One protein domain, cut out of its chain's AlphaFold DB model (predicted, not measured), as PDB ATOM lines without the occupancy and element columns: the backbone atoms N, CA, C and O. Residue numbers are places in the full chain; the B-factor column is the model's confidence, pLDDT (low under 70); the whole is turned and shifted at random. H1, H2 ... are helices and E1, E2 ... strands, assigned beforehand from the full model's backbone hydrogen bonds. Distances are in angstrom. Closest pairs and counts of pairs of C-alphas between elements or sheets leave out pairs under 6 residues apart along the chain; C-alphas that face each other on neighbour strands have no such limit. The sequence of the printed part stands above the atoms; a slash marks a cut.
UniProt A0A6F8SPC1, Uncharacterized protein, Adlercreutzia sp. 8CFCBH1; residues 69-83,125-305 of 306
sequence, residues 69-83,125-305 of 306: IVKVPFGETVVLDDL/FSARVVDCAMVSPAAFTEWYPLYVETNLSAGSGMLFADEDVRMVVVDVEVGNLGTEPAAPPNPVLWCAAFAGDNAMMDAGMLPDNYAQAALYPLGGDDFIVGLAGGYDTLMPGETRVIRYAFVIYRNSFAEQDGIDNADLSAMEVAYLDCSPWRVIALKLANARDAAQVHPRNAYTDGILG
ATOM      1  N   ILE A  69     135.816 190.791 106.119       92.69
ATOM      2  CA  ILE A  69     134.762 191.534 106.808       92.69
ATOM      3  C   ILE A  69     133.429 190.868 106.475       92.69
ATOM      4  O   ILE A  69     132.895 191.028 105.372       92.69
ATOM      5  N   VAL A  70     132.871 190.156 107.448       94.19
ATOM      6  CA  VAL A  70     131.562 189.514 107.357       94.19
ATOM      7  C   VAL A  70     130.502 190.508 107.811       94.19
ATOM      8  O   VAL A  70     130.520 190.977 108.945       94.19
ATOM      9  N   LYS A  71     129.556 190.847 106.930       94.06
ATOM     10  CA  LYS A  71     128.452 191.764 107.253       94.06
ATOM     11  C   LYS A  71     127.178 190.985 107.530       94.06
ATOM     12  O   LYS A  71     126.674 190.301 106.641       94.06
ATOM     13  N   VAL A  72     126.632 191.154 108.727       94.69
ATOM     14  CA  VAL A  72     125.398 190.513 109.183       94.69
ATOM     15  C   VAL A  72     124.279 191.563 109.215       94.69
ATOM     16  O   VAL A  72     124.453 192.619 109.829       94.69
ATOM     17  N   PRO A  73     123.141 191.338 108.538       92.88
ATOM     18  CA  PRO A  73     122.002 192.249 108.586       92.88
ATOM     19  C   PRO A  73     121.426 192.423 109.998       92.88
ATOM     20  O   PRO A  73     121.509 191.538 110.846       92.88
ATOM     21  N   PHE A  74     120.780 193.566 110.241       91.25
ATOM     22  CA  PHE A  74     120.106 193.823 111.513       91.25
ATOM     23  C   PHE A  74     119.034 192.761 111.801       91.25
ATOM     24  O   PHE A  74     118.219 192.441 110.933       91.25
ATOM     25  N   GLY A  75     118.991 192.268 113.042       89.00
ATOM     26  CA  GLY A  75     118.022 191.267 113.485       89.00
ATOM     27  C   GLY A  75     118.316 189.837 113.023       89.00
ATOM     28  O   GLY A  75     117.571 188.929 113.402       89.00
ATOM     29  N   GLU A  76     119.382 189.610 112.252       94.00
ATOM     30  CA  GLU A  76     119.876 188.266 111.957       94.00
ATOM     31  C   GLU A  76     120.816 187.778 113.064       94.00
ATOM     32  O   GLU A  76     121.569 188.549 113.660       94.00
ATOM     33  N   THR A  77     120.725 186.483 113.366       95.88
ATOM     34  CA  THR A  77     121.602 185.819 114.330       95.88
ATOM     35  C   THR A  77     122.839 185.305 113.610       95.88
ATOM     36  O   THR A  77     122.719 184.602 112.605       95.88
ATOM     37  N   VAL A  78     124.012 185.605 114.158       96.12
ATOM     38  CA  VAL A  78     125.291 185.021 113.749       96.12
ATOM     39  C   VAL A  78     125.794 184.071 114.829       96.12
ATOM     40  O   VAL A  78     125.516 184.270 116.014       96.12
ATOM     41  N   VAL A  79     126.509 183.031 114.411       96.00
ATOM     42  CA  VAL A  79     127.287 182.178 115.308       96.00
ATOM     43  C   VAL A  79     128.714 182.716 115.322       96.00
ATOM     44  O   VAL A  79     129.301 182.954 114.272       96.00
ATOM     45  N   LEU A  80     129.201 182.978 116.524       92.38
ATOM     46  CA  LEU A  80     130.554 183.375 116.862       92.38
ATOM     47  C   LEU A  80     131.265 182.112 117.354       92.38
ATOM     48  O   LEU A  80     131.307 181.857 118.557       92.38
ATOM     49  N   ASP A  81     131.690 181.271 116.418       89.88
ATOM     50  CA  ASP A  81     132.463 180.053 116.651       89.88
ATOM     51  C   ASP A  81     133.894 180.205 116.130       89.88
ATOM     52  O   ASP A  81     134.164 181.057 115.278       89.88
ATOM     53  N   ASP A  82     134.796 179.389 116.682       86.56
ATOM     54  CA  ASP A  82     136.221 179.352 116.331       86.56
ATOM     55  C   ASP A  82     136.855 180.757 116.318       86.56
ATOM     56  O   ASP A  82     137.563 181.124 115.383       86.56
ATOM     57  N   LEU A  83     136.517 181.582 117.316       88.19
ATOM     58  CA  LEU A  83     137.092 182.913 117.470       88.19
ATOM     59  C   LEU A  83     138.368 182.812 118.294       88.19
ATOM     60  O   LEU A  83     138.314 182.464 119.474       88.19
ATOM     61  N   PHE A 125     129.514 181.487 120.907       95.44
ATOM     62  CA  PHE A 125     128.308 182.262 121.193       95.44
ATOM     63  C   PHE A 125     127.428 182.410 119.952       95.44
ATOM     64  O   PHE A 125     127.866 182.292 118.817       95.44
ATOM     65  N   SER A 126     126.155 182.711 120.162       96.94
ATOM     66  CA  SER A 126     125.316 183.353 119.152       96.94
ATOM     67  C   SER A 126     125.151 184.821 119.511       96.94
ATOM     68  O   SER A 126     125.088 185.152 120.694       96.94
ATOM     69  N   ALA A 127     125.071 185.691 118.511       96.50
ATOM     70  CA  ALA A 127     124.853 187.118 118.705       96.50
ATOM     71  C   ALA A 127     123.831 187.655 117.701       96.50
ATOM     72  O   ALA A 127     123.808 187.265 116.531       96.50
ATOM     73  N   ARG A 128     122.976 188.568 118.161       94.94
ATOM     74  CA  ARG A 128     121.992 189.270 117.336       94.94
ATOM     75  C   ARG A 128     121.730 190.659 117.899       94.94
ATOM     76  O   ARG A 128     121.317 190.791 119.046       94.94
ATOM     77  N   VAL A 129     121.862 191.692 117.073       93.75
ATOM     78  CA  VAL A 129     121.402 193.038 117.444       93.75
ATOM     79  C   VAL A 129     119.873 193.062 117.407       93.75
ATOM     80  O   VAL A 129     119.274 192.759 116.372       93.75
ATOM     81  N   VAL A 130     119.239 193.417 118.529       91.25
ATOM     82  CA  VAL A 130     117.772 193.411 118.676       91.25
ATOM     83  C   VAL A 130     117.161 194.801 118.843       91.25
ATOM     84  O   VAL A 130     116.008 195.006 118.458       91.25
ATOM     85  N   ASP A 131     117.910 195.762 119.384       89.69
ATOM     86  CA  ASP A 131     117.483 197.158 119.501       89.69
ATOM     87  C   ASP A 131     118.702 198.081 119.563       89.69
ATOM     88  O   ASP A 131     119.787 197.669 119.971       89.69
ATOM     89  N   CYS A 132     118.542 199.336 119.156       90.38
ATOM     90  CA  CYS A 132     119.604 200.331 119.257       90.38
ATOM     91  C   CYS A 132     119.037 201.751 119.285       90.38
ATOM     92  O   CYS A 132     118.029 202.047 118.638       90.38
ATOM     93  N   ALA A 133     119.711 202.645 120.004       89.62
ATOM     94  CA  ALA A 133     119.369 204.056 120.087       89.62
ATOM     95  C   ALA A 133     120.632 204.919 120.140       89.62
ATOM     96  O   ALA A 133     121.615 204.560 120.783       89.62
ATOM     97  N   MET A 134     120.576 206.082 119.492       89.12
ATOM     98  CA  MET A 134     121.587 207.125 119.619       89.12
ATOM     99  C   MET A 134     120.950 208.322 120.313       89.12
ATOM    100  O   MET A 134     119.909 208.813 119.875       89.12
ATOM    101  N   VAL A 135     121.557 208.776 121.405       86.06
ATOM    102  CA  VAL A 135     120.999 209.823 122.265       86.06
ATOM    103  C   VAL A 135     122.045 210.843 122.688       86.06
ATOM    104  O   VAL A 135     123.250 210.601 122.620       86.06
ATOM    105  N   SER A 136     121.581 212.009 123.137       84.19
ATOM    106  CA  SER A 136     122.452 212.996 123.771       84.19
ATOM    107  C   SER A 136     122.890 212.526 125.167       84.19
ATOM    108  O   SER A 136     122.180 211.736 125.804       84.19
ATOM    109  N   PRO A 137     124.004 213.052 125.706       82.62
ATOM    110  CA  PRO A 137     124.413 212.780 127.085       82.62
ATOM    111  C   PRO A 137     123.333 213.133 128.118       82.62
ATOM    112  O   PRO A 137     123.174 212.427 129.115       82.62
ATOM    113  N   ALA A 138     122.563 214.198 127.871       80.12
ATOM    114  CA  ALA A 138     121.466 214.620 128.738       80.12
ATOM    115  C   ALA A 138     120.329 213.584 128.774       80.12
ATOM    116  O   ALA A 138     119.887 213.201 129.855       80.12
ATOM    117  N   ALA A 139     119.906 213.077 127.612       83.62
ATOM    118  CA  ALA A 139     118.882 212.036 127.532       83.62
ATOM    119  C   ALA A 139     119.367 210.710 128.139       83.62
ATOM    120  O   ALA A 139     118.632 210.062 128.879       83.62
ATOM    121  N   PHE A 140     120.630 210.332 127.910       84.75
ATOM    122  CA  PHE A 140     121.217 209.155 128.557       84.75
ATOM    123  C   PHE A 140     121.250 209.293 130.083       84.75
ATOM    124  O   PHE A 140     120.942 208.345 130.795       84.75
ATOM    125  N   THR A 141     121.574 210.481 130.592       81.56
ATOM    126  CA  THR A 141     121.553 210.782 132.030       81.56
ATOM    127  C   THR A 141     120.140 210.716 132.609       81.56
ATOM    128  O   THR A 141     119.956 210.244 133.727       81.56
ATOM    129  N   GLU A 142     119.128 211.163 131.864       82.94
ATOM    130  CA  GLU A 142     117.726 211.016 132.266       82.94
ATOM    131  C   GLU A 142     117.331 209.536 132.377       82.94
ATOM    132  O   GLU A 142     116.631 209.145 133.311       82.94
ATOM    133  N   TRP A 143     117.818 208.702 131.454       83.12
ATOM    134  CA  TRP A 143     117.595 207.256 131.460       83.12
ATOM    135  C   TRP A 143     118.364 206.538 132.574       83.12
ATOM    136  O   TRP A 143     117.818 205.634 133.209       83.12
ATOM    137  N   TYR A 144     119.606 206.958 132.834       82.25
ATOM    138  CA  TYR A 144     120.526 206.345 133.793       82.25
ATOM    139  C   TYR A 144     121.168 207.416 134.691       82.25
ATOM    140  O   TYR A 144     122.314 207.821 134.471       82.25
ATOM    141  N   PRO A 145     120.462 207.868 135.747       77.38
ATOM    142  CA  PRO A 145     120.909 208.984 136.585       77.38
ATOM    143  C   PRO A 145     122.272 208.780 137.262       77.38
ATOM    144  O   PRO A 145     122.983 209.752 137.516       77.38
ATOM    145  N   LEU A 146     122.666 207.524 137.507       75.56
ATOM    146  CA  LEU A 146     123.966 207.174 138.094       75.56
ATOM    147  C   LEU A 146     125.153 207.541 137.197       75.56
ATOM    148  O   LEU A 146     126.259 207.689 137.708       75.56
ATOM    149  N   TYR A 147     124.940 207.755 135.895       76.69
ATOM    150  CA  TYR A 147     126.006 208.157 134.977       76.69
ATOM    151  C   TYR A 147     126.669 209.480 135.381       76.69
ATOM    152  O   TYR A 147     127.869 209.665 135.194       76.69
ATOM    153  N   VAL A 148     125.909 210.405 135.976       69.81
ATOM    154  CA  VAL A 148     126.469 211.664 136.492       69.81
ATOM    155  C   VAL A 148     127.423 211.387 137.646       69.81
ATOM    156  O   VAL A 148     128.492 211.988 137.706       69.81
ATOM    157  N   GLU A 149     127.062 210.474 138.541       63.28
ATOM    158  CA  GLU A 149     127.870 210.140 139.711       63.28
ATOM    159  C   GLU A 149     129.137 209.375 139.314       63.28
ATOM    160  O   GLU A 149     130.223 209.768 139.737       63.28
ATOM    161  N   THR A 150     129.024 208.364 138.446       60.38
ATOM    162  CA  THR A 150     130.158 207.532 138.004       60.38
ATOM    163  C   THR A 150     131.170 208.318 137.172       60.38
ATOM    164  O   THR A 150     132.376 208.188 137.372       60.38
ATOM    165  N   ASN A 151     130.697 209.186 136.274       62.78
ATOM    166  CA  ASN A 151     131.556 210.017 135.426       62.78
ATOM    167  C   ASN A 151     132.260 211.135 136.232       62.78
ATOM    168  O   ASN A 151     133.386 211.530 135.926       62.78
ATOM    169  N   LEU A 152     131.633 211.642 137.303       51.97
ATOM    170  CA  LEU A 152     132.236 212.657 138.179       51.97
ATOM    171  C   LEU A 152     133.199 212.062 139.220       51.97
ATOM    172  O   LEU A 152     134.214 212.692 139.527       51.97
ATOM    173  N   SER A 153     132.914 210.877 139.770       41.25
ATOM    174  CA  SER A 153     133.672 210.300 140.891       41.25
ATOM    175  C   SER A 153     135.110 209.917 140.541       41.25
ATOM    176  O   SER A 153     135.980 209.978 141.405       41.25
ATOM    177  N   ALA A 154     135.389 209.573 139.284       45.88
ATOM    178  CA  ALA A 154     136.730 209.202 138.829       45.88
ATOM    179  C   ALA A 154     137.595 210.396 138.376       45.88
ATOM    180  O   ALA A 154     138.663 210.213 137.798       45.88
ATOM    181  N   GLY A 155     137.139 211.635 138.594       39.78
ATOM    182  CA  GLY A 155     137.856 212.837 138.154       39.78
ATOM    183  C   GLY A 155     137.903 213.018 136.633       39.78
ATOM    184  O   GLY A 155     138.502 213.984 136.165       39.78
ATOM    185  N   SER A 156     137.262 212.126 135.869       47.00
ATOM    186  CA  SER A 156     137.153 212.223 134.415       47.00
ATOM    187  C   SER A 156     136.243 213.368 134.013       47.00
ATOM    188  O   SER A 156     136.571 214.028 133.036       47.00
ATOM    189  N   GLY A 157     135.168 213.631 134.780       50.84
ATOM    190  CA  GLY A 157     134.361 214.853 134.739       50.84
ATOM    191  C   GLY A 157     134.275 215.445 133.341       50.84
ATOM    192  O   GLY A 157     134.626 216.610 133.161       50.84
ATOM    193  N   MET A 158     133.945 214.604 132.350       53.38
ATOM    194  CA  MET A 158     134.203 214.927 130.951       53.38
ATOM    195  C   MET A 158     133.175 215.961 130.517       53.38
ATOM    196  O   MET A 158     132.026 215.655 130.207       53.38
ATOM    197  N   LEU A 159     133.588 217.220 130.607       59.00
ATOM    198  CA  LEU A 159     132.785 218.405 130.347       59.00
ATOM    199  C   LEU A 159     132.924 218.806 128.876       59.00
ATOM    200  O   LEU A 159     133.163 219.974 128.584       59.00
ATOM    201  N   PHE A 160     132.806 217.848 127.957       71.50
ATOM    202  CA  PHE A 160     132.703 218.166 126.535       71.50
ATOM    203  C   PHE A 160     131.369 218.855 126.258       71.50
ATOM    204  O   PHE A 160     130.402 218.680 127.005       71.50
ATOM    205  N   ALA A 161     131.332 219.663 125.200       74.00
ATOM    206  CA  ALA A 161     130.092 220.283 124.769       74.00
ATOM    207  C   ALA A 161     129.083 219.191 124.374       74.00
ATOM    208  O   ALA A 161     129.463 218.187 123.769       74.00
ATOM    209  N   ASP A 162     127.809 219.360 124.738       75.44
ATOM    210  CA  ASP A 162     126.778 218.337 124.505       75.44
ATOM    211  C   ASP A 162     126.630 218.022 123.003       75.44
ATOM    212  O   ASP A 162     126.339 216.888 122.621       75.44
ATOM    213  N   GLU A 163     126.874 219.010 122.140       79.56
ATOM    214  CA  GLU A 163     126.906 218.859 120.688       79.56
ATOM    215  C   GLU A 163     128.027 217.935 120.189       79.56
ATOM    216  O   GLU A 163     127.851 217.311 119.142       79.56
ATOM    217  N   ASP A 164     129.109 217.766 120.949       82.81
ATOM    218  CA  ASP A 164     130.315 217.027 120.553       82.81
ATOM    219  C   ASP A 164     130.347 215.582 121.060       82.81
ATOM    220  O   ASP A 164     131.323 214.862 120.824       82.81
ATOM    221  N   VAL A 165     129.284 215.144 121.740       84.31
ATOM    222  CA  VAL A 165     129.170 213.795 122.297       84.31
ATOM    223  C   VAL A 165     127.828 213.173 121.925       84.31
ATOM    224  O   VAL A 165     126.771 213.805 122.012       84.31
ATOM    225  N   ARG A 166     127.847 211.900 121.535       87.06
ATOM    226  CA  ARG A 166     126.646 211.067 121.397       87.06
ATOM    227  C   ARG A 166     126.847 209.762 122.152       87.06
ATOM    228  O   ARG A 166     127.936 209.201 122.153       87.06
ATOM    229  N   MET A 167     125.779 209.275 122.767       88.50
ATOM    230  CA  MET A 167     125.738 207.949 123.376       88.50
ATOM    231  C   MET A 167     125.059 207.005 122.391       88.50
ATOM    232  O   MET A 167     123.942 207.288 121.953       88.50
ATOM    233  N   VAL A 168     125.699 205.887 122.065       91.00
ATOM    234  CA  VAL A 168     125.073 204.802 121.307       91.00
ATOM    235  C   VAL A 168     124.827 203.642 122.251       91.00
ATOM    236  O   VAL A 168     125.747 203.124 122.873       91.00
ATOM    237  N   VAL A 169     123.565 203.255 122.379       91.44
ATOM    238  CA  VAL A 169     123.121 202.152 123.225       91.44
ATOM    239  C   VAL A 169     122.615 201.046 122.317       91.44
ATOM    240  O   VAL A 169     121.736 201.292 121.490       91.44
ATOM    241  N   VAL A 170     123.159 199.843 122.460       92.00
ATOM    242  CA  VAL A 170     122.822 198.692 121.617       92.00
ATOM    243  C   VAL A 170     122.429 197.515 122.495       92.00
ATOM    244  O   VAL A 170     123.190 197.115 123.369       92.00
ATOM    245  N   ASP A 171     121.256 196.948 122.241       92.00
ATOM    246  CA  ASP A 171     120.835 195.674 122.809       92.00
ATOM    247  C   ASP A 171     121.274 194.552 121.876       92.00
ATOM    248  O   ASP A 171     120.820 194.459 120.729       92.00
ATOM    249  N   VAL A 172     122.131 193.679 122.393       92.69
ATOM    250  CA  VAL A 172     122.565 192.466 121.714       92.69
ATOM    251  C   VAL A 172     122.031 191.275 122.490       92.69
ATOM    252  O   VAL A 172     122.320 191.087 123.668       92.69
ATOM    253  N   GLU A 173     121.215 190.468 121.830       93.25
ATOM    254  CA  GLU A 173     120.875 189.144 122.321       93.25
ATOM    255  C   GLU A 173     122.067 188.222 122.076       93.25
ATOM    256  O   GLU A 173     122.471 188.014 120.931       93.25
ATOM    257  N   VAL A 174     122.630 187.702 123.159       94.00
ATOM    258  CA  VAL A 174     123.745 186.761 123.146       94.00
ATOM    259  C   VAL A 174     123.300 185.427 123.725       94.00
ATOM    260  O   VAL A 174     122.540 185.390 124.693       94.00
ATOM    261  N   GLY A 175     123.759 184.325 123.141       94.38
ATOM    262  CA  GLY A 175     123.470 182.980 123.633       94.38
ATOM    263  C   GLY A 175     124.730 182.144 123.752       94.38
ATOM    264  O   GLY A 175     125.464 182.037 122.774       94.38
ATOM    265  N   ASN A 176     124.977 181.552 124.921       94.94
ATOM    266  CA  ASN A 176     126.130 180.682 125.145       94.94
ATOM    267  C   ASN A 176     125.862 179.308 124.513       94.94
ATOM    268  O   ASN A 176     124.984 178.567 124.964       94.94
ATOM    269  N   LEU A 177     126.607 178.982 123.455       95.81
ATOM    270  CA  LEU A 177     126.528 177.702 122.746       95.81
ATOM    271  C   LEU A 177     127.567 176.693 123.255       95.81
ATOM    272  O   LEU A 177     127.560 175.536 122.831       95.81
ATOM    273  N   GLY A 178     128.455 177.127 124.150       92.12
ATOM    274  CA  GLY A 178     129.484 176.315 124.773       92.12
ATOM    275  C   GLY A 178     128.948 175.399 125.870       92.12
ATOM    276  O   GLY A 178     127.752 175.323 126.161       92.12
ATOM    277  N   THR A 179     129.872 174.668 126.490       92.81
ATOM    278  CA  THR A 179     129.571 173.688 127.545       92.81
ATOM    279  C   THR A 179     129.837 174.199 128.955       92.81
ATOM    280  O   THR A 179     129.453 173.533 129.916       92.81
ATOM    281  N   GLU A 180     130.468 175.363 129.091       91.44
ATOM    282  CA  GLU A 180     130.824 175.976 130.371       91.44
ATOM    283  C   GLU A 180     130.251 177.396 130.485       91.44
ATOM    284  O   GLU A 180     129.947 178.017 129.463       91.44
ATOM    285  N   PRO A 181     130.046 177.916 131.710       89.94
ATOM    286  CA  PRO A 181     129.686 179.314 131.900       89.94
ATOM    287  C   PRO A 181     130.773 180.229 131.332       89.94
ATOM    288  O   PRO A 181     131.944 180.062 131.661       89.94
ATOM    289  N   ALA A 182     130.381 181.200 130.514       88.00
ATOM    290  CA  ALA A 182     131.310 182.110 129.855       88.00
ATOM    291  C   ALA A 182     130.664 183.482 129.641       88.00
ATOM    292  O   ALA A 182     129.436 183.590 129.543       88.00
ATOM    293  N   ALA A 183     131.494 184.520 129.560       86.62
ATOM    294  CA  ALA A 183     131.081 185.835 129.088       86.62
ATOM    295  C   ALA A 183     131.261 185.916 127.560       86.62
ATOM    296  O   ALA A 183     132.212 185.332 127.036       86.62
ATOM    297  N   PRO A 184     130.361 186.601 126.833       87.31
ATOM    298  CA  PRO A 184     130.531 186.817 125.405       87.31
ATOM    299  C   PRO A 184     131.757 187.700 125.129       87.31
ATOM    300  O   PRO A 184     132.119 188.526 125.973       87.31
ATOM    301  N   PRO A 185     132.359 187.596 123.930       84.88
ATOM    302  CA  PRO A 185     133.426 188.502 123.519       84.88
ATOM    303  C   PRO A 185     132.964 189.966 123.565       84.88
ATOM    304  O   PRO A 185     131.789 190.276 123.340       84.88
ATOM    305  N   ASN A 186     133.894 190.883 123.843       83.62
ATOM    306  CA  ASN A 186     133.584 192.310 123.910       83.62
ATOM    307  C   ASN A 186     133.242 192.856 122.513       83.62
ATOM    308  O   ASN A 186     134.072 192.762 121.608       83.62
ATOM    309  N   PRO A 187     132.056 193.461 122.320       89.38
ATOM    310  CA  PRO A 187     131.721 194.087 121.053       89.38
ATOM    311  C   PRO A 187     132.460 195.415 120.877       89.38
ATOM    312  O   PRO A 187     132.652 196.169 121.830       89.38
ATOM    313  N   VAL A 188     132.768 195.752 119.630       89.69
ATOM    314  CA  VAL A 188     133.313 197.048 119.219       89.69
ATOM    315  C   VAL A 188     132.251 197.791 118.415       89.69
ATOM    316  O   VAL A 188     131.668 197.236 117.486       89.69
ATOM    317  N   LEU A 189     131.990 199.058 118.735       91.44
ATOM    318  CA  LEU A 189     131.203 199.920 117.862       91.44
ATOM    319  C   LEU A 189     132.060 200.339 116.673       91.44
ATOM    320  O   LEU A 189     133.092 200.991 116.832       91.44
ATOM    321  N   TRP A 190     131.595 200.003 115.481       89.69
ATOM    322  CA  TRP A 190     132.319 200.194 114.237       89.69
ATOM    323  C   TRP A 190     131.548 201.120 113.300       89.69
ATOM    324  O   TRP A 190     130.315 201.128 113.288       89.69
ATOM    325  N   CYS A 191     132.274 201.952 112.554       89.00
ATOM    326  CA  CYS A 191     131.689 202.871 111.588       89.00
ATOM    327  C   CYS A 191     132.742 203.340 110.582       89.00
ATOM    328  O   CYS A 191     133.761 203.915 110.957       89.00
ATOM    329  N   ALA A 192     132.434 203.215 109.291       87.88
ATOM    330  CA  ALA A 192     133.330 203.651 108.219       87.88
ATOM    331  C   ALA A 192     133.606 205.168 108.188       87.88
ATOM    332  O   ALA A 192     134.537 205.597 107.512       87.88
ATOM    333  N   ALA A 193     132.793 205.975 108.879       87.31
ATOM    334  CA  ALA A 193     132.987 207.420 108.995       87.31
ATOM    335  C   ALA A 193     133.952 207.814 110.130       87.31
ATOM    336  O   ALA A 193     134.317 208.990 110.246       87.31
ATOM    337  N   PHE A 194     134.354 206.861 110.978       86.75
ATOM    338  CA  PHE A 194     135.361 207.117 111.998       86.75
ATOM    339  C   PHE A 194     136.723 207.424 111.376       86.75
ATOM    340  O   PHE A 194     137.042 207.017 110.259       86.75
ATOM    341  N   ALA A 195     137.523 208.204 112.098       80.19
ATOM    342  CA  ALA A 195     138.880 208.528 111.702       80.19
ATOM    343  C   ALA A 195     139.746 207.261 111.701       80.19
ATOM    344  O   ALA A 195     139.718 206.481 112.651       80.19
ATOM    345  N   GLY A 196     140.550 207.090 110.651       77.00
ATOM    346  CA  GLY A 196     141.411 205.922 110.471       77.00
ATOM    347  C   GLY A 196     141.017 205.083 109.258       77.00
ATOM    348  O   GLY A 196     140.179 205.478 108.447       77.00
ATOM    349  N   ASP A 197     141.673 203.936 109.101       77.69
ATOM    350  CA  ASP A 197     141.295 202.944 108.097       77.69
ATOM    351  C   ASP A 197     140.318 201.965 108.745       77.69
ATOM    352  O   ASP A 197     140.700 201.178 109.606       77.69
ATOM    353  N   ASN A 198     139.050 202.022 108.334       79.62
ATOM    354  CA  ASN A 198     138.002 201.181 108.901       79.62
ATOM    355  C   ASN A 198     138.282 199.684 108.719       79.62
ATOM    356  O   ASN A 198     137.706 198.895 109.443       79.62
ATOM    357  N   ALA A 199     139.138 199.273 107.777       81.38
ATOM    358  CA  ALA A 199     139.514 197.869 107.625       81.38
ATOM    359  C   ALA A 199     140.485 197.373 108.711       81.38
ATOM    360  O   ALA A 199     140.835 196.197 108.686       81.38
ATOM    361  N   MET A 200     140.957 198.238 109.611       81.81
ATOM    362  CA  MET A 200     141.852 197.826 110.686       81.81
ATOM    363  C   MET A 200     141.093 197.145 111.834       81.81
ATOM    364  O   MET A 200     139.974 197.531 112.161       81.81
ATOM    365  N   MET A 201     141.720 196.153 112.459       78.31
ATOM    366  CA  MET A 201     141.198 195.398 113.605       78.31
ATOM    367  C   MET A 201     141.078 196.270 114.867       78.31
ATOM    368  O   MET A 201     140.228 196.018 115.716       78.31
ATOM    369  N   ASP A 202     141.873 197.339 114.956       71.81
ATOM    370  CA  ASP A 202     141.835 198.331 116.037       71.81
ATOM    371  C   ASP A 202     140.838 199.480 115.787       71.81
ATOM    372  O   ASP A 202     140.746 200.425 116.587       71.81
ATOM    373  N   ALA A 203     140.105 199.429 114.669       74.00
ATOM    374  CA  ALA A 203     139.142 200.450 114.296       74.00
ATOM    375  C   ALA A 203     137.834 200.274 115.075       74.00
ATOM    376  O   ALA A 203     137.198 199.222 115.043       74.00
ATOM    377  N   GLY A 204     137.384 201.350 115.716       81.25
ATOM    378  CA  GLY A 204     136.110 201.399 116.424       81.25
ATOM    379  C   GLY A 204     136.260 201.819 117.877       81.25
ATOM    380  O   GLY A 204     137.299 202.330 118.284       81.25
ATOM    381  N   MET A 205     135.185 201.655 118.645       83.19
ATOM    382  CA  MET A 205     135.094 202.110 120.031       83.19
ATOM    383  C   MET A 205     134.609 200.980 120.927       83.19
ATOM    384  O   MET A 205     133.598 200.339 120.639       83.19
ATOM    385  N   LEU A 206     135.306 200.760 122.037       84.00
ATOM    386  CA  LEU A 206     134.846 199.829 123.061       84.00
ATOM    387  C   LEU A 206     133.685 200.413 123.865       84.00
ATOM    388  O   LEU A 206     133.500 201.639 123.883       84.00
ATOM    389  N   PRO A 207     132.894 199.561 124.538       84.88
ATOM    390  CA  PRO A 207     131.872 200.046 125.441       84.88
ATOM    391  C   PRO A 207     132.505 200.910 126.537       84.88
ATOM    392  O   PRO A 207     133.543 200.565 127.097       84.88
ATOM    393  N   ASP A 208     131.888 202.049 126.838       82.50
ATOM    394  CA  ASP A 208     132.430 203.006 127.799       82.50
ATOM    395  C   ASP A 208     132.200 202.517 129.228       82.50
ATOM    396  O   ASP A 208     131.063 202.290 129.641       82.50
ATOM    397  N   ASN A 209     133.275 202.393 130.006       77.69
ATOM    398  CA  ASN A 209     133.218 201.839 131.360       77.69
ATOM    399  C   ASN A 209     132.236 202.587 132.277       77.69
ATOM    400  O   ASN A 209     131.515 201.956 133.049       77.69
ATOM    401  N   TYR A 210     132.155 203.919 132.191       77.69
ATOM    402  CA  TYR A 210     131.262 204.706 133.049       77.69
ATOM    403  C   TYR A 210     129.803 204.589 132.624       77.69
ATOM    404  O   TYR A 210     128.911 204.523 133.475       77.69
ATOM    405  N   ALA A 211     129.554 204.560 131.316       81.75
ATOM    406  CA  ALA A 211     128.231 204.323 130.764       81.75
ATOM    407  C   ALA A 211     127.753 202.909 131.114       81.75
ATOM    408  O   ALA A 211     126.617 202.742 131.550       81.75
ATOM    409  N   GLN A 212     128.635 201.910 131.027       81.25
ATOM    410  CA  GLN A 212     128.344 200.538 131.432       81.25
ATOM    411  C   GLN A 212     128.075 200.419 132.933       81.25
ATOM    412  O   GLN A 212     127.100 199.783 133.328       81.25
ATOM    413  N   ALA A 213     128.853 201.099 133.776       76.56
ATOM    414  CA  ALA A 213     128.606 201.146 135.217       76.56
ATOM    415  C   ALA A 213     127.243 201.771 135.568       76.56
ATOM    416  O   ALA A 213     126.620 201.390 136.558       76.56
ATOM    417  N   ALA A 214     126.750 202.709 134.752       79.44
ATOM    418  CA  ALA A 214     125.418 203.285 134.922       79.44
ATOM    419  C   ALA A 214     124.290 202.324 134.499       79.44
ATOM    420  O   ALA A 214     123.206 202.368 135.084       79.44
ATOM    421  N   LEU A 215     124.540 201.456 133.509       81.06
ATOM    422  CA  LEU A 215     123.611 200.407 133.065       81.06
ATOM    423  C   LEU A 215     123.537 199.230 134.051       81.06
ATOM    424  O   LEU A 215     122.454 198.690 134.284       81.06
ATOM    425  N   TYR A 216     124.680 198.856 134.633       78.50
ATOM    426  CA  TYR A 216     124.847 197.699 135.519       78.50
ATOM    427  C   TYR A 216     125.513 198.099 136.842       78.50
ATOM    428  O   TYR A 216     126.665 197.744 137.103       78.50
ATOM    429  N   PRO A 217     124.812 198.856 137.698       65.25
ATOM    430  CA  PRO A 217     125.390 199.340 138.940       65.25
ATOM    431  C   PRO A 217     125.607 198.190 139.934       65.25
ATOM    432  O   PRO A 217     124.650 197.590 140.421       65.25
ATOM    433  N   LEU A 218     126.865 197.925 140.297       58.50
ATOM    434  CA  LEU A 218     127.238 197.153 141.485       58.50
ATOM    435  C   LEU A 218     128.256 197.935 142.317       58.50
ATOM    436  O   LEU A 218     128.982 198.778 141.793       58.50
ATOM    437  N   GLY A 219     128.242 197.696 143.634       46.88
ATOM    438  CA  GLY A 219     129.081 198.398 144.608       46.88
ATOM    439  C   GLY A 219     130.544 198.400 144.178       46.88
ATOM    440  O   GLY A 219     131.062 197.350 143.814       46.88
ATOM    441  N   GLY A 220     131.140 199.596 144.175       41.25
ATOM    442  CA  GLY A 220     132.438 199.882 143.575       41.25
ATOM    443  C   GLY A 220     133.517 198.863 143.918       41.25
ATOM    444  O   GLY A 220     133.619 198.430 145.062       41.25
ATOM    445  N   ASP A 221     134.267 198.457 142.894       39.53
ATOM    446  CA  ASP A 221     135.715 198.708 142.835       39.53
ATOM    447  C   ASP A 221     136.392 198.069 141.605       39.53
ATOM    448  O   ASP A 221     137.552 198.371 141.361       39.53
ATOM    449  N   ASP A 222     135.691 197.310 140.750       40.28
ATOM    450  CA  ASP A 222     136.307 196.690 139.562       40.28
ATOM    451  C   ASP A 222     135.538 196.991 138.265       40.28
ATOM    452  O   ASP A 222     134.451 196.466 138.032       40.28
ATOM    453  N   PHE A 223     136.118 197.821 137.391       45.84
ATOM    454  CA  PHE A 223     135.654 198.015 136.011       45.84
ATOM    455  C   PHE A 223     136.853 198.137 135.075       45.84
ATOM    456  O   PHE A 223     137.267 199.252 134.758       45.84
ATOM    457  N   ILE A 224     137.415 197.008 134.632       43.12
ATOM    458  CA  ILE A 224     138.308 197.011 133.460       43.12
ATOM    459  C   ILE A 224     137.981 195.901 132.449       43.12
ATOM    460  O   ILE A 224     138.165 196.146 131.265       43.12
ATOM    461  N   VAL A 225     137.415 194.747 132.814       47.03
ATOM    462  CA  VAL A 225     137.001 193.734 131.819       47.03
ATOM    463  C   VAL A 225     135.840 192.912 132.390       47.03
ATOM    464  O   VAL A 225     135.997 192.299 133.442       47.03
ATOM    465  N   GLY A 226     134.679 192.930 131.729       53.06
ATOM    466  CA  GLY A 226     133.458 192.231 132.158       53.06
ATOM    467  C   GLY A 226     132.412 193.136 132.821       53.06
ATOM    468  O   GLY A 226     132.737 194.094 133.530       53.06
ATOM    469  N   LEU A 227     131.129 192.857 132.579       57.50
ATOM    470  CA  LEU A 227     130.036 193.541 133.271       57.50
ATOM    471  C   LEU A 227     130.061 193.150 134.751       57.50
ATOM    472  O   LEU A 227     130.061 191.965 135.097       57.50
ATOM    473  N   ALA A 228     130.078 194.157 135.629       53.88
ATOM    474  CA  ALA A 228     130.251 193.963 137.063       53.88
ATOM    475  C   ALA A 228     129.353 192.838 137.615       53.88
ATOM    476  O   ALA A 228     128.170 192.724 137.280       53.88
ATOM    477  N   GLY A 229     129.925 192.014 138.502       56.75
ATOM    478  CA  GLY A 229     129.231 190.909 139.175       56.75
ATOM    479  C   GLY A 229     128.908 189.702 138.294       56.75
ATOM    480  O   GLY A 229     128.067 188.897 138.689       56.75
ATOM    481  N   GLY A 230     129.552 189.577 137.128       64.12
ATOM    482  CA  GLY A 230     129.332 188.468 136.198       64.12
ATOM    483  C   GLY A 230     127.977 188.548 135.500       64.12
ATOM    484  O   GLY A 230     127.402 187.521 135.143       64.12
ATOM    485  N   TYR A 231     127.426 189.757 135.335       70.81
ATOM    486  CA  TYR A 231     126.138 189.950 134.662       70.81
ATOM    487  C   TYR A 231     126.176 189.504 133.192       70.81
ATOM    488  O   TYR A 231     125.161 189.114 132.620       70.81
ATOM    489  N   ASP A 232     127.338 189.537 132.563       75.31
ATOM    490  CA  ASP A 232     127.568 189.018 131.219       75.31
ATOM    491  C   ASP A 232     127.913 187.526 131.192       75.31
ATOM    492  O   ASP A 232     127.976 186.950 130.113       75.31
ATOM    493  N   THR A 233     128.090 186.866 132.340       87.12
ATOM    494  CA  THR A 233     128.316 185.421 132.372       87.12
ATOM    495  C   THR A 233     126.999 184.691 132.114       87.12
ATOM    496  O   THR A 233     126.036 184.806 132.883       87.12
ATOM    497  N   LEU A 234     126.962 183.931 131.022       88.19
ATOM    498  CA  LEU A 234     125.828 183.110 130.611       88.19
ATOM    499  C   LEU A 234     126.122 181.641 130.900       88.19
ATOM    500  O   LEU A 234     127.203 181.138 130.589       88.19
ATOM    501  N   MET A 235     125.137 180.925 131.440       92.00
ATOM    502  CA  MET A 235     125.216 179.469 131.571       92.00
ATOM    503  C   MET A 235     125.122 178.787 130.192       92.00
ATOM    504  O   MET A 235     124.530 179.351 129.273       92.00
ATOM    505  N   PRO A 236     125.627 177.553 130.032       94.31
ATOM    506  CA  PRO A 236     125.460 176.781 128.797       94.31
ATOM    507  C   PRO A 236     123.996 176.707 128.340       94.31
ATOM    508  O   PRO A 236     123.119 176.302 129.110       94.31
ATOM    509  N   GLY A 237     123.726 177.090 127.090       93.06
ATOM    510  CA  GLY A 237     122.383 177.136 126.503       93.06
ATOM    511  C   GLY A 237     121.520 178.321 126.947       93.06
ATOM    512  O   GLY A 237     120.377 178.439 126.503       93.06
ATOM    513  N   GLU A 238     122.027 179.198 127.813       93.06
ATOM    514  CA  GLU A 238     121.350 180.437 128.170       93.06
ATOM    515  C   GLU A 238     121.396 181.432 127.008       93.06
ATOM    516  O   GLU A 238     122.376 181.511 126.272       93.06
ATOM    517  N   THR A 239     120.332 182.217 126.860       91.81
ATOM    518  CA  THR A 239     120.290 183.388 125.983       91.81
ATOM    519  C   THR A 239     119.823 184.589 126.790       91.81
ATOM    520  O   THR A 239     118.837 184.501 127.524       91.81
ATOM    521  N   ARG A 240     120.527 185.713 126.662       89.38
ATOM    522  CA  ARG A 240     120.273 186.947 127.407       89.38
ATOM    523  C   ARG A 240     120.458 188.151 126.497       89.38
ATOM    524  O   ARG A 240     121.345 188.170 125.652       89.38
ATOM    525  N   VAL A 241     119.638 189.178 126.691       90.00
ATOM    526  CA  VAL A 241     119.882 190.484 126.073       90.00
ATOM    527  C   VAL A 241     120.833 191.271 126.965       90.00
ATOM    528  O   VAL A 241     120.509 191.569 128.116       90.00
ATOM    529  N   ILE A 242     121.997 191.608 126.420       88.50
ATOM    530  CA  ILE A 242     122.975 192.496 127.035       88.50
ATOM    531  C   ILE A 242     122.928 193.833 126.302       88.50
ATOM    532  O   ILE A 242     123.051 193.918 125.082       88.50
ATOM    533  N   ARG A 243     122.740 194.894 127.077       89.44
ATOM    534  CA  ARG A 243     122.826 196.279 126.627       89.44
ATOM    535  C   ARG A 243     124.264 196.773 126.734       89.44
ATOM    536  O   ARG A 243     124.836 196.713 127.819       89.44
ATOM    537  N   TYR A 244     124.807 197.297 125.646       89.62
ATOM    538  CA  TYR A 244     126.115 197.941 125.597       89.62
ATOM    539  C   TYR A 244     125.950 199.439 125.369       89.62
ATOM    540  O   TYR A 244     125.128 199.852 124.549       89.62
ATOM    541  N   ALA A 245     126.721 200.253 126.088       88.81
ATOM    542  CA  ALA A 245     126.775 201.696 125.880       88.81
ATOM    543  C   ALA A 245     128.154 202.120 125.381       88.81
ATOM    544  O   ALA A 245     129.171 201.827 126.003       88.81
ATOM    545  N   PHE A 246     128.159 202.858 124.281       88.94
ATOM    546  CA  PHE A 246     129.327 203.442 123.643       88.94
ATOM    547  C   PHE A 246     129.216 204.964 123.693       88.94
ATOM    548  O   PHE A 246     128.116 205.519 123.591       88.94
ATOM    549  N   VAL A 247     130.352 205.643 123.812       87.25
ATOM    550  CA  VAL A 247     130.432 207.105 123.736       87.25
ATOM    551  C   VAL A 247     131.174 207.463 122.462       87.25
ATOM    552  O   VAL A 247     132.323 207.069 122.312       87.25
ATOM    553  N   ILE A 248     130.536 208.214 121.566       86.62
ATOM    554  CA  ILE A 248     131.148 208.728 120.338       86.62
ATOM    555  C   ILE A 248     131.447 210.212 120.517       86.62
ATOM    556  O   ILE A 248     130.597 210.973 120.988       86.62
ATOM    557  N   TYR A 249     132.636 210.622 120.086       85.81
ATOM    558  CA  TYR A 249     133.102 211.999 120.152       85.81
ATOM    559  C   TYR A 249     133.207 212.631 118.765       85.81
ATOM    560  O   TYR A 249     133.389 211.928 117.770       85.81
ATOM    561  N   ARG A 250     133.172 213.968 118.681       85.19
ATOM    562  CA  ARG A 250     133.376 214.681 117.407       85.19
ATOM    563  C   ARG A 250     134.680 214.261 116.727       85.19
ATOM    564  O   ARG A 250     134.668 213.911 115.553       85.19
ATOM    565  N   ASN A 251     135.775 214.204 117.482       82.06
ATOM    566  CA  ASN A 251     137.083 213.800 116.962       82.06
ATOM    567  C   ASN A 251     137.220 212.282 116.723       82.06
ATOM    568  O   ASN A 251     138.275 211.832 116.278       82.06
ATOM    569  N   SER A 252     136.185 211.477 116.991       82.50
ATOM    570  CA  SER A 252     136.126 210.085 116.527       82.50
ATOM    571  C   SER A 252     135.863 209.990 115.024       82.50
ATOM    572  O   SER A 252     136.178 208.964 114.437       82.50
ATOM    573  N   PHE A 253     135.314 211.033 114.391       85.31
ATOM    574  CA  PHE A 253     135.023 211.064 112.957       85.31
ATOM    575  C   PHE A 253     136.182 211.631 112.136       85.31
ATOM    576  O   PHE A 253     136.942 212.480 112.602       85.31
ATOM    577  N   ALA A 254     136.295 211.182 110.884       83.31
ATOM    578  CA  ALA A 254     137.266 211.727 109.936       83.31
ATOM    579  C   ALA A 254     136.941 213.181 109.535       83.31
ATOM    580  O   ALA A 254     137.846 213.976 109.276       83.31
ATOM    581  N   GLU A 255     135.652 213.527 109.488       82.88
ATOM    582  CA  GLU A 255     135.144 214.855 109.134       82.88
ATOM    583  C   GLU A 255     134.601 215.586 110.372       82.88
ATOM    584  O   GLU A 255     134.010 214.974 111.262       82.88
ATOM    585  N   GLN A 256     134.776 216.914 110.429       73.19
ATOM    586  CA  GLN A 256     134.400 217.723 111.601       73.19
ATOM    587  C   GLN A 256     132.894 217.727 111.900       73.19
ATOM    588  O   GLN A 256     132.504 217.871 113.060       73.19
ATOM    589  N   ASP A 257     132.051 217.586 110.881       81.12
ATOM    590  CA  ASP A 257     130.591 217.497 110.975       81.12
ATOM    591  C   ASP A 257     130.085 216.046 111.050       81.12
ATOM    592  O   ASP A 257     128.877 215.811 111.098       81.12
ATOM    593  N   GLY A 258     130.987 215.057 111.119       82.50
ATOM    594  CA  GLY A 258     130.630 213.637 111.127       82.50
ATOM    595  C   GLY A 258     129.690 213.250 112.270       82.50
ATOM    596  O   GLY A 258     128.750 212.490 112.059       82.50
ATOM    597  N   ILE A 259     129.866 213.841 113.457       85.50
ATOM    598  CA  ILE A 259     128.975 213.594 114.602       85.50
ATOM    599  C   ILE A 259     127.574 214.194 114.421       85.50
ATOM    600  O   ILE A 259     126.595 213.649 114.930       85.50
ATOM    601  N   ASP A 260     127.459 215.303 113.689       85.94
ATOM    602  CA  ASP A 260     126.178 215.971 113.443       85.94
ATOM    603  C   ASP A 260     125.352 215.205 112.399       85.94
ATOM    604  O   ASP A 260     124.122 215.207 112.454       85.94
ATOM    605  N   ASN A 261     126.039 214.494 111.502       85.56
ATOM    606  CA  ASN A 261     125.461 213.625 110.479       85.56
ATOM    607  C   ASN A 261     125.482 212.133 110.867       85.56
ATOM    608  O   ASN A 261     125.211 211.281 110.018       85.56
ATOM    609  N   ALA A 262     125.822 211.806 112.118       87.19
ATOM    610  CA  ALA A 262     125.919 210.428 112.575       87.19
ATOM    611  C   ALA A 262     124.567 209.711 112.436       87.19
ATOM    612  O   ALA A 262     123.522 210.220 112.843       87.19
ATOM    613  N   ASP A 263     124.597 208.502 111.882       87.12
ATOM    614  CA  ASP A 263     123.417 207.668 111.678       87.12
ATOM    615  C   ASP A 263     123.732 206.225 112.069       87.12
ATOM    616  O   ASP A 263     124.742 205.660 111.650       87.12
ATOM    617  N   LEU A 264     122.833 205.615 112.843       89.94
ATOM    618  CA  LEU A 264     122.935 204.217 113.249       89.94
ATOM    619  C   LEU A 264     122.938 203.269 112.043       89.94
ATOM    620  O   LEU A 264     123.588 202.234 112.096       89.94
ATOM    621  N   SER A 265     122.301 203.624 110.922       88.62
ATOM    622  CA  SER A 265     122.315 202.781 109.713       88.62
ATOM    623  C   SER A 265     123.720 202.582 109.110       88.62
ATOM    624  O   SER A 265     123.990 201.594 108.410       88.62
ATOM    625  N   ALA A 266     124.627 203.515 109.409       89.69
ATOM    626  CA  ALA A 266     126.022 203.509 108.991       89.69
ATOM    627  C   ALA A 266     126.964 202.887 110.038       89.69
ATOM    628  O   ALA A 266     128.176 202.901 109.828       89.69
ATOM    629  N   MET A 267     126.421 202.368 111.143       92.75
ATOM    630  CA  MET A 267     127.177 201.784 112.248       92.75
ATOM    631  C   MET A 267     126.912 200.282 112.385       92.75
ATOM    632  O   MET A 267     125.877 199.750 111.963       92.75
ATOM    633  N   GLU A 268     127.856 199.601 113.020       94.00
ATOM    634  CA  GLU A 268     127.817 198.177 113.313       94.00
ATOM    635  C   GLU A 268     128.297 197.890 114.740       94.00
ATOM    636  O   GLU A 268     129.134 198.608 115.283       94.00
ATOM    637  N   VAL A 269     127.802 196.806 115.333       94.12
ATOM    638  CA  VAL A 269     128.509 196.120 116.422       94.12
ATOM    639  C   VAL A 269     129.367 195.031 115.797       94.12
ATOM    640  O   VAL A 269     128.846 194.167 115.094       94.12
ATOM    641  N   ALA A 270     130.669 195.081 116.036       92.81
ATOM    642  CA  ALA A 270     131.645 194.162 115.485       92.81
ATOM    643  C   ALA A 270     132.255 193.258 116.562       92.81
ATOM    644  O   ALA A 270     132.508 193.696 117.684       92.81
ATOM    645  N   TYR A 271     132.520 192.012 116.183       91.81
ATOM    646  CA  TYR A 271     133.357 191.066 116.917       91.81
ATOM    647  C   TYR A 271     134.600 190.769 116.087       91.81
ATOM    648  O   TYR A 271     134.524 190.730 114.855       91.81
ATOM    649  N   LEU A 272     135.730 190.597 116.761       88.44
ATOM    650  CA  LEU A 272     137.027 190.422 116.123       88.44
ATOM    651  C   LEU A 272     137.525 188.998 116.349       88.44
ATOM    652  O   LEU A 272     137.343 188.437 117.427       88.44
ATOM    653  N   ASP A 273     138.157 188.462 115.320       89.38
ATOM    654  CA  ASP A 273     138.846 187.182 115.293       89.38
ATOM    655  C   ASP A 273     140.292 187.447 114.875       89.38
ATOM    656  O   ASP A 273     140.527 188.110 113.857       89.38
ATOM    657  N   CYS A 274     141.257 186.992 115.666       87.19
ATOM    658  CA  CYS A 274     142.670 187.185 115.368       87.19
ATOM    659  C   CYS A 274     143.229 186.109 114.423       87.19
ATOM    660  O   CYS A 274     144.325 186.286 113.886       87.19
ATOM    661  N   SER A 275     142.503 185.008 114.186       85.06
ATOM    662  CA  SER A 275     142.980 183.892 113.366       85.06
ATOM    663  C   SER A 275     141.821 183.121 112.698       85.06
ATOM    664  O   SER A 275     141.287 182.167 113.255       85.06
ATOM    665  N   PRO A 276     141.467 183.465 111.440       85.31
ATOM    666  CA  PRO A 276     142.067 184.509 110.601       85.31
ATOM    667  C   PRO A 276     141.654 185.915 111.053       85.31
ATOM    668  O   PRO A 276     140.588 186.075 111.633       85.31
ATOM    669  N   TRP A 277     142.449 186.944 110.721       87.69
ATOM    670  CA  TRP A 277     142.122 188.353 110.996       87.69
ATOM    671  C   TRP A 277     140.780 188.746 110.364       87.69
ATOM    672  O   TRP A 277     140.716 189.149 109.198       87.69
ATOM    673  N   ARG A 278     139.685 188.612 111.106       90.81
ATOM    674  CA  ARG A 278     138.323 188.692 110.576       90.81
ATOM    675  C   ARG A 278     137.459 189.567 111.470       90.81
ATOM    676  O   ARG A 278     137.496 189.492 112.693       90.81
ATOM    677  N   VAL A 279     136.643 190.396 110.826       91.62
ATOM    678  CA  VAL A 279     135.666 191.263 111.493       91.62
ATOM    679  C   VAL A 279     134.265 190.766 111.174       91.62
ATOM    680  O   VAL A 279     133.863 190.720 110.010       91.62
ATOM    681  N   ILE A 280     133.497 190.431 112.206       94.00
ATOM    682  CA  ILE A 280     132.093 190.024 112.098       94.00
ATOM    683  C   ILE A 280     131.226 191.201 112.537       94.00
ATOM    684  O   ILE A 280     131.070 191.458 113.726       94.00
ATOM    685  N   ALA A 281     130.671 191.931 111.573       94.25
ATOM    686  CA  ALA A 281     129.985 193.198 111.787       94.25
ATOM    687  C   ALA A 281     128.464 193.068 111.639       94.25
ATOM    688  O   ALA A 281     127.936 192.899 110.535       94.25
ATOM    689  N   LEU A 282     127.753 193.188 112.756       96.00
ATOM    690  CA  LEU A 282     126.301 193.169 112.841       96.00
ATOM    691  C   LEU A 282     125.756 194.585 112.657       96.00
ATOM    692  O   LEU A 282     126.032 195.490 113.447       96.00
ATOM    693  N   LYS A 283     124.950 194.776 111.614       93.88
ATOM    694  CA  LYS A 283     124.343 196.064 111.278       93.88
ATOM    695  C   LYS A 283     123.410 196.554 112.377       93.88
ATOM    696  O   LYS A 283     122.545 195.810 112.844       93.88
ATOM    697  N   LEU A 284     123.523 197.836 112.708       92.44
ATOM    698  CA  LEU A 284     122.504 198.531 113.486       92.44
ATOM    699  C   LEU A 284     121.359 198.976 112.556       92.44
ATOM    700  O   LEU A 284     121.544 199.173 111.350       92.44
ATOM    701  N   ALA A 285     120.138 199.066 113.090       79.50
ATOM    702  CA  ALA A 285     118.978 199.538 112.330       79.50
ATOM    703  C   ALA A 285     118.955 201.069 112.232       79.50
ATOM    704  O   ALA A 285     119.589 201.766 113.022       79.50
ATOM    705  N   ASN A 286     118.138 201.599 111.308       62.19
ATOM    706  CA  ASN A 286     117.776 203.020 111.309       62.19
ATOM    707  C   ASN A 286     117.275 203.420 112.699       62.19
ATOM    708  O   ASN A 286     116.413 202.734 113.259       62.19
ATOM    709  N   ALA A 287     117.790 204.539 113.213       52.38
ATOM    710  CA  ALA A 287     117.395 205.094 114.498       52.38
ATOM    711  C   ALA A 287     115.868 205.081 114.648       52.38
ATOM    712  O   ALA A 287     115.141 205.744 113.903       52.38
ATOM    713  N   ARG A 288     115.364 204.309 115.617       51.56
ATOM    714  CA  ARG A 288     114.021 204.556 116.139       51.56
ATOM    715  C   ARG A 288     114.071 205.900 116.851       51.56
ATOM    716  O   ARG A 288     115.058 206.209 117.514       51.56
ATOM    717  N   ASP A 289     113.023 206.696 116.678       44.59
ATOM    718  CA  ASP A 289     112.907 208.025 117.273       44.59
ATOM    719  C   ASP A 289     113.213 207.938 118.780       44.59
ATOM    720  O   ASP A 289     112.493 207.262 119.520       44.59
ATOM    721  N   ALA A 290     114.316 208.547 119.233       49.09
ATOM    722  CA  ALA A 290     114.853 208.361 120.586       49.09
ATOM    723  C   ALA A 290     113.841 208.738 121.682       49.09
ATOM    724  O   ALA A 290     113.855 208.170 122.770       49.09
ATOM    725  N   ALA A 291     112.904 209.639 121.372       43.88
ATOM    726  CA  ALA A 291     111.803 210.024 122.252       43.88
ATOM    727  C   ALA A 291     110.769 208.904 122.499       43.88
ATOM    728  O   ALA A 291     109.946 209.019 123.405       43.88
ATOM    729  N   GLN A 292     110.777 207.838 121.693       43.16
ATOM    730  CA  GLN A 292     109.858 206.698 121.794       43.16
ATOM    731  C   GLN A 292     110.523 205.436 122.355       43.16
ATOM    732  O   GLN A 292     109.831 204.459 122.650       43.16
ATOM    733  N   VAL A 293     111.850 205.434 122.509       55.34
ATOM    734  CA  VAL A 293     112.573 204.318 123.118       55.34
ATOM    735  C   VAL A 293     112.511 204.496 124.627       55.34
ATOM    736  O   VAL A 293     113.162 205.366 125.200       55.34
ATOM    737  N   HIS A 294     111.687 203.685 125.288       56.44
ATOM    738  CA  HIS A 294     111.668 203.675 126.743       56.44
ATOM    739  C   HIS A 294     113.025 203.196 127.283       56.44
ATOM    740  O   HIS A 294     113.544 202.186 126.791       56.44
ATOM    741  N   PRO A 295     113.585 203.864 128.310       59.16
ATOM    742  CA  PRO A 295     114.753 203.347 129.002       59.16
ATOM    743  C   PRO A 295     114.419 201.964 129.558       59.16
ATOM    744  O   PRO A 295     113.447 201.790 130.295       59.16
ATOM    745  N   ARG A 296     115.219 200.975 129.167       63.97
ATOM    746  CA  ARG A 296     115.194 199.634 129.743       63.97
ATOM    747  C   ARG A 296     116.362 199.539 130.696       63.97
ATOM    748  O   ARG A 296     117.484 199.884 130.325       63.97
ATOM    749  N   ASN A 297     116.091 199.111 131.916       61.59
ATOM    750  CA  ASN A 297     117.137 198.859 132.884       61.59
ATOM    751  C   ASN A 297     117.498 197.378 132.772       61.59
ATOM    752  O   ASN A 297     116.774 196.507 133.253       61.59
ATOM    753  N   ALA A 298     118.621 197.116 132.102       60.12
ATOM    754  CA  ALA A 298     119.075 195.764 131.825       60.12
ATOM    755  C   ALA A 298     119.311 194.969 133.122       60.12
ATOM    756  O   ALA A 298     118.925 193.807 133.184       60.12
ATOM    757  N   TYR A 299     119.798 195.604 134.198       57.84
ATOM    758  CA  TYR A 299     119.937 194.955 135.507       57.84
ATOM    759  C   TYR A 299     118.603 194.396 136.027       57.84
ATOM    760  O   TYR A 299     118.535 193.257 136.486       57.84
ATOM    761  N   THR A 300     117.512 195.165 135.933       54.94
ATOM    762  CA  THR A 300     116.189 194.684 136.364       54.94
ATOM    763  C   THR A 300     115.553 193.714 135.377       54.94
ATOM    764  O   THR A 300     114.896 192.766 135.807       54.94
ATOM    765  N   ASP A 301     115.764 193.914 134.077       55.91
ATOM    766  CA  ASP A 301     115.161 193.085 133.031       55.91
ATOM    767  C   ASP A 301     115.798 191.683 132.983       55.91
ATOM    768  O   ASP A 301     115.089 190.697 132.782       55.91
ATOM    769  N   GLY A 302     117.099 191.562 133.278       50.81
ATOM    770  CA  GLY A 302     117.798 190.279 133.424       50.81
ATOM    771  C   GLY A 302     117.462 189.518 134.713       50.81
ATOM    772  O   GLY A 302     117.489 188.291 134.724       50.81
ATOM    773  N   ILE A 303     117.081 190.213 135.794       48.38
ATOM    774  CA  ILE A 303     116.623 189.581 137.051       48.38
ATOM    775  C   ILE A 303     115.157 189.119 136.951       48.38
ATOM    776  O   ILE A 303     114.758 188.158 137.615       48.38
ATOM    777  N   LEU A 304     114.338 189.796 136.140       39.19
ATOM    778  CA  LEU A 304     112.896 189.545 136.025       39.19
ATOM    779  C   LEU A 304     112.484 188.766 134.768       39.19
ATOM    780  O   LEU A 304     111.288 188.524 134.594       39.19
ATOM    781  N   GLY A 305     113.438 188.322 133.944       37.53
ATOM    782  CA  GLY A 305     113.213 187.382 132.846       37.53
ATOM    783  C   GLY A 305     112.739 186.013 133.349       37.53
ATOM    784  O   GLY A 305     113.536 185.101 133.555       37.53
TER     785      GLY A 305
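This is residues 69 to 83 and 125 to 305 of the 306 residues of an uncharacterized protein of Adlercreutzia sp. 8CFCBH1 (UniProt A0A6F8SPC1). Two strongly twisted four-stranded sheets make a sandwich, their strands crossed at 66 degrees and their planes 30 degrees apart, and the longer-stranded sheet E2 E3 E4 E6 has the short helices H1 and H3 over its other face. H2 packs on H3, and H4 lies over the edge strand E6. The printed part has 196 residues, with four named helices and eight named strands in the order E1 E2 E3 H1 H2 E4 E5 H3 E6 E7 E8 H4; under half, 89 residues, are in named elements, and the class is mixed, helices and strands. The sheet E1 E8 E7 E5 is mixed and the sheet E2 E3 E4 E6 antiparallel; the whole is compact, with a radius of gyration of the C-alphas of 16.2 A and spans of 46 by 39 by 32 A.

E1, residues 69 to 72, is parallel to E8, residues 277 to 283, with N 70 and O 279 2.8 A apart, within hydrogen-bond range. E8 forms a hairpin with E7, residues 267 to 274 (N 271 and O 280, 2.9 A), and E7 is antiparallel to E5, residues 188 to 191 (N 190 and O 268, 2.8 A). In the other sheet E2, residues 78 to 80, is antiparallel to E3, residues 125 to 135 (N 80 and O 125, 2.7 A), E3 to E4, residues 165 to 176 (N 133 and O 169, 2.9 A), and E4 to E6, residues 239 to 249 (N 168 and O 246, 2.9 A). The closest C-alphas of E3 and E8, across the sandwich, are those of Val 129 and Leu 282, 6.7 A apart. H1, residues 137 to 143, and H3, residues 209 to 215, are on the same face of the sheet E2 E3 E4 E6, two layers with helices on one face, at heights over the sheet of 9.1 A and 7.1 A. H2, residues 146 to 153, touches H3 at a shallow tilt of 30 degrees, opposite ways; their closest C-alphas are those of Tyr 147 and Ala 214, 4.9 A. H4, residues 298 to 304, is on that sheet too; its closest C-alphas to E6 are those of Ala 298 and Arg 243, 6.4 A. In H1, H2, H3 and H4 every O i to N i+4 pair is within hydrogen-bond range.

E1 begins at C-alpha 69 (134.762, 191.534, 106.808). From first to last C-alpha E4 measures 33.4 A, E6 31.9 A and E3 28.5 A; E3 bends by 54 degrees at residue 130. H4 ends at C-alpha 304 (112.896, 189.545, 136.025).

The C-alphas of Thr 179 and Gln 256, the two farthest apart, are 47.1 A apart. Residues 84 to 124 are not printed; C-alphas 83 and 125 are 9.6 A apart. The links H2 to E4, E4 to E5, E5 to H3, H3 to E6, E6 to E7 and E8 to H4 are long. The pLDDT is under 70 at residues 148 to 159, 217 to 230 and 286 to 305.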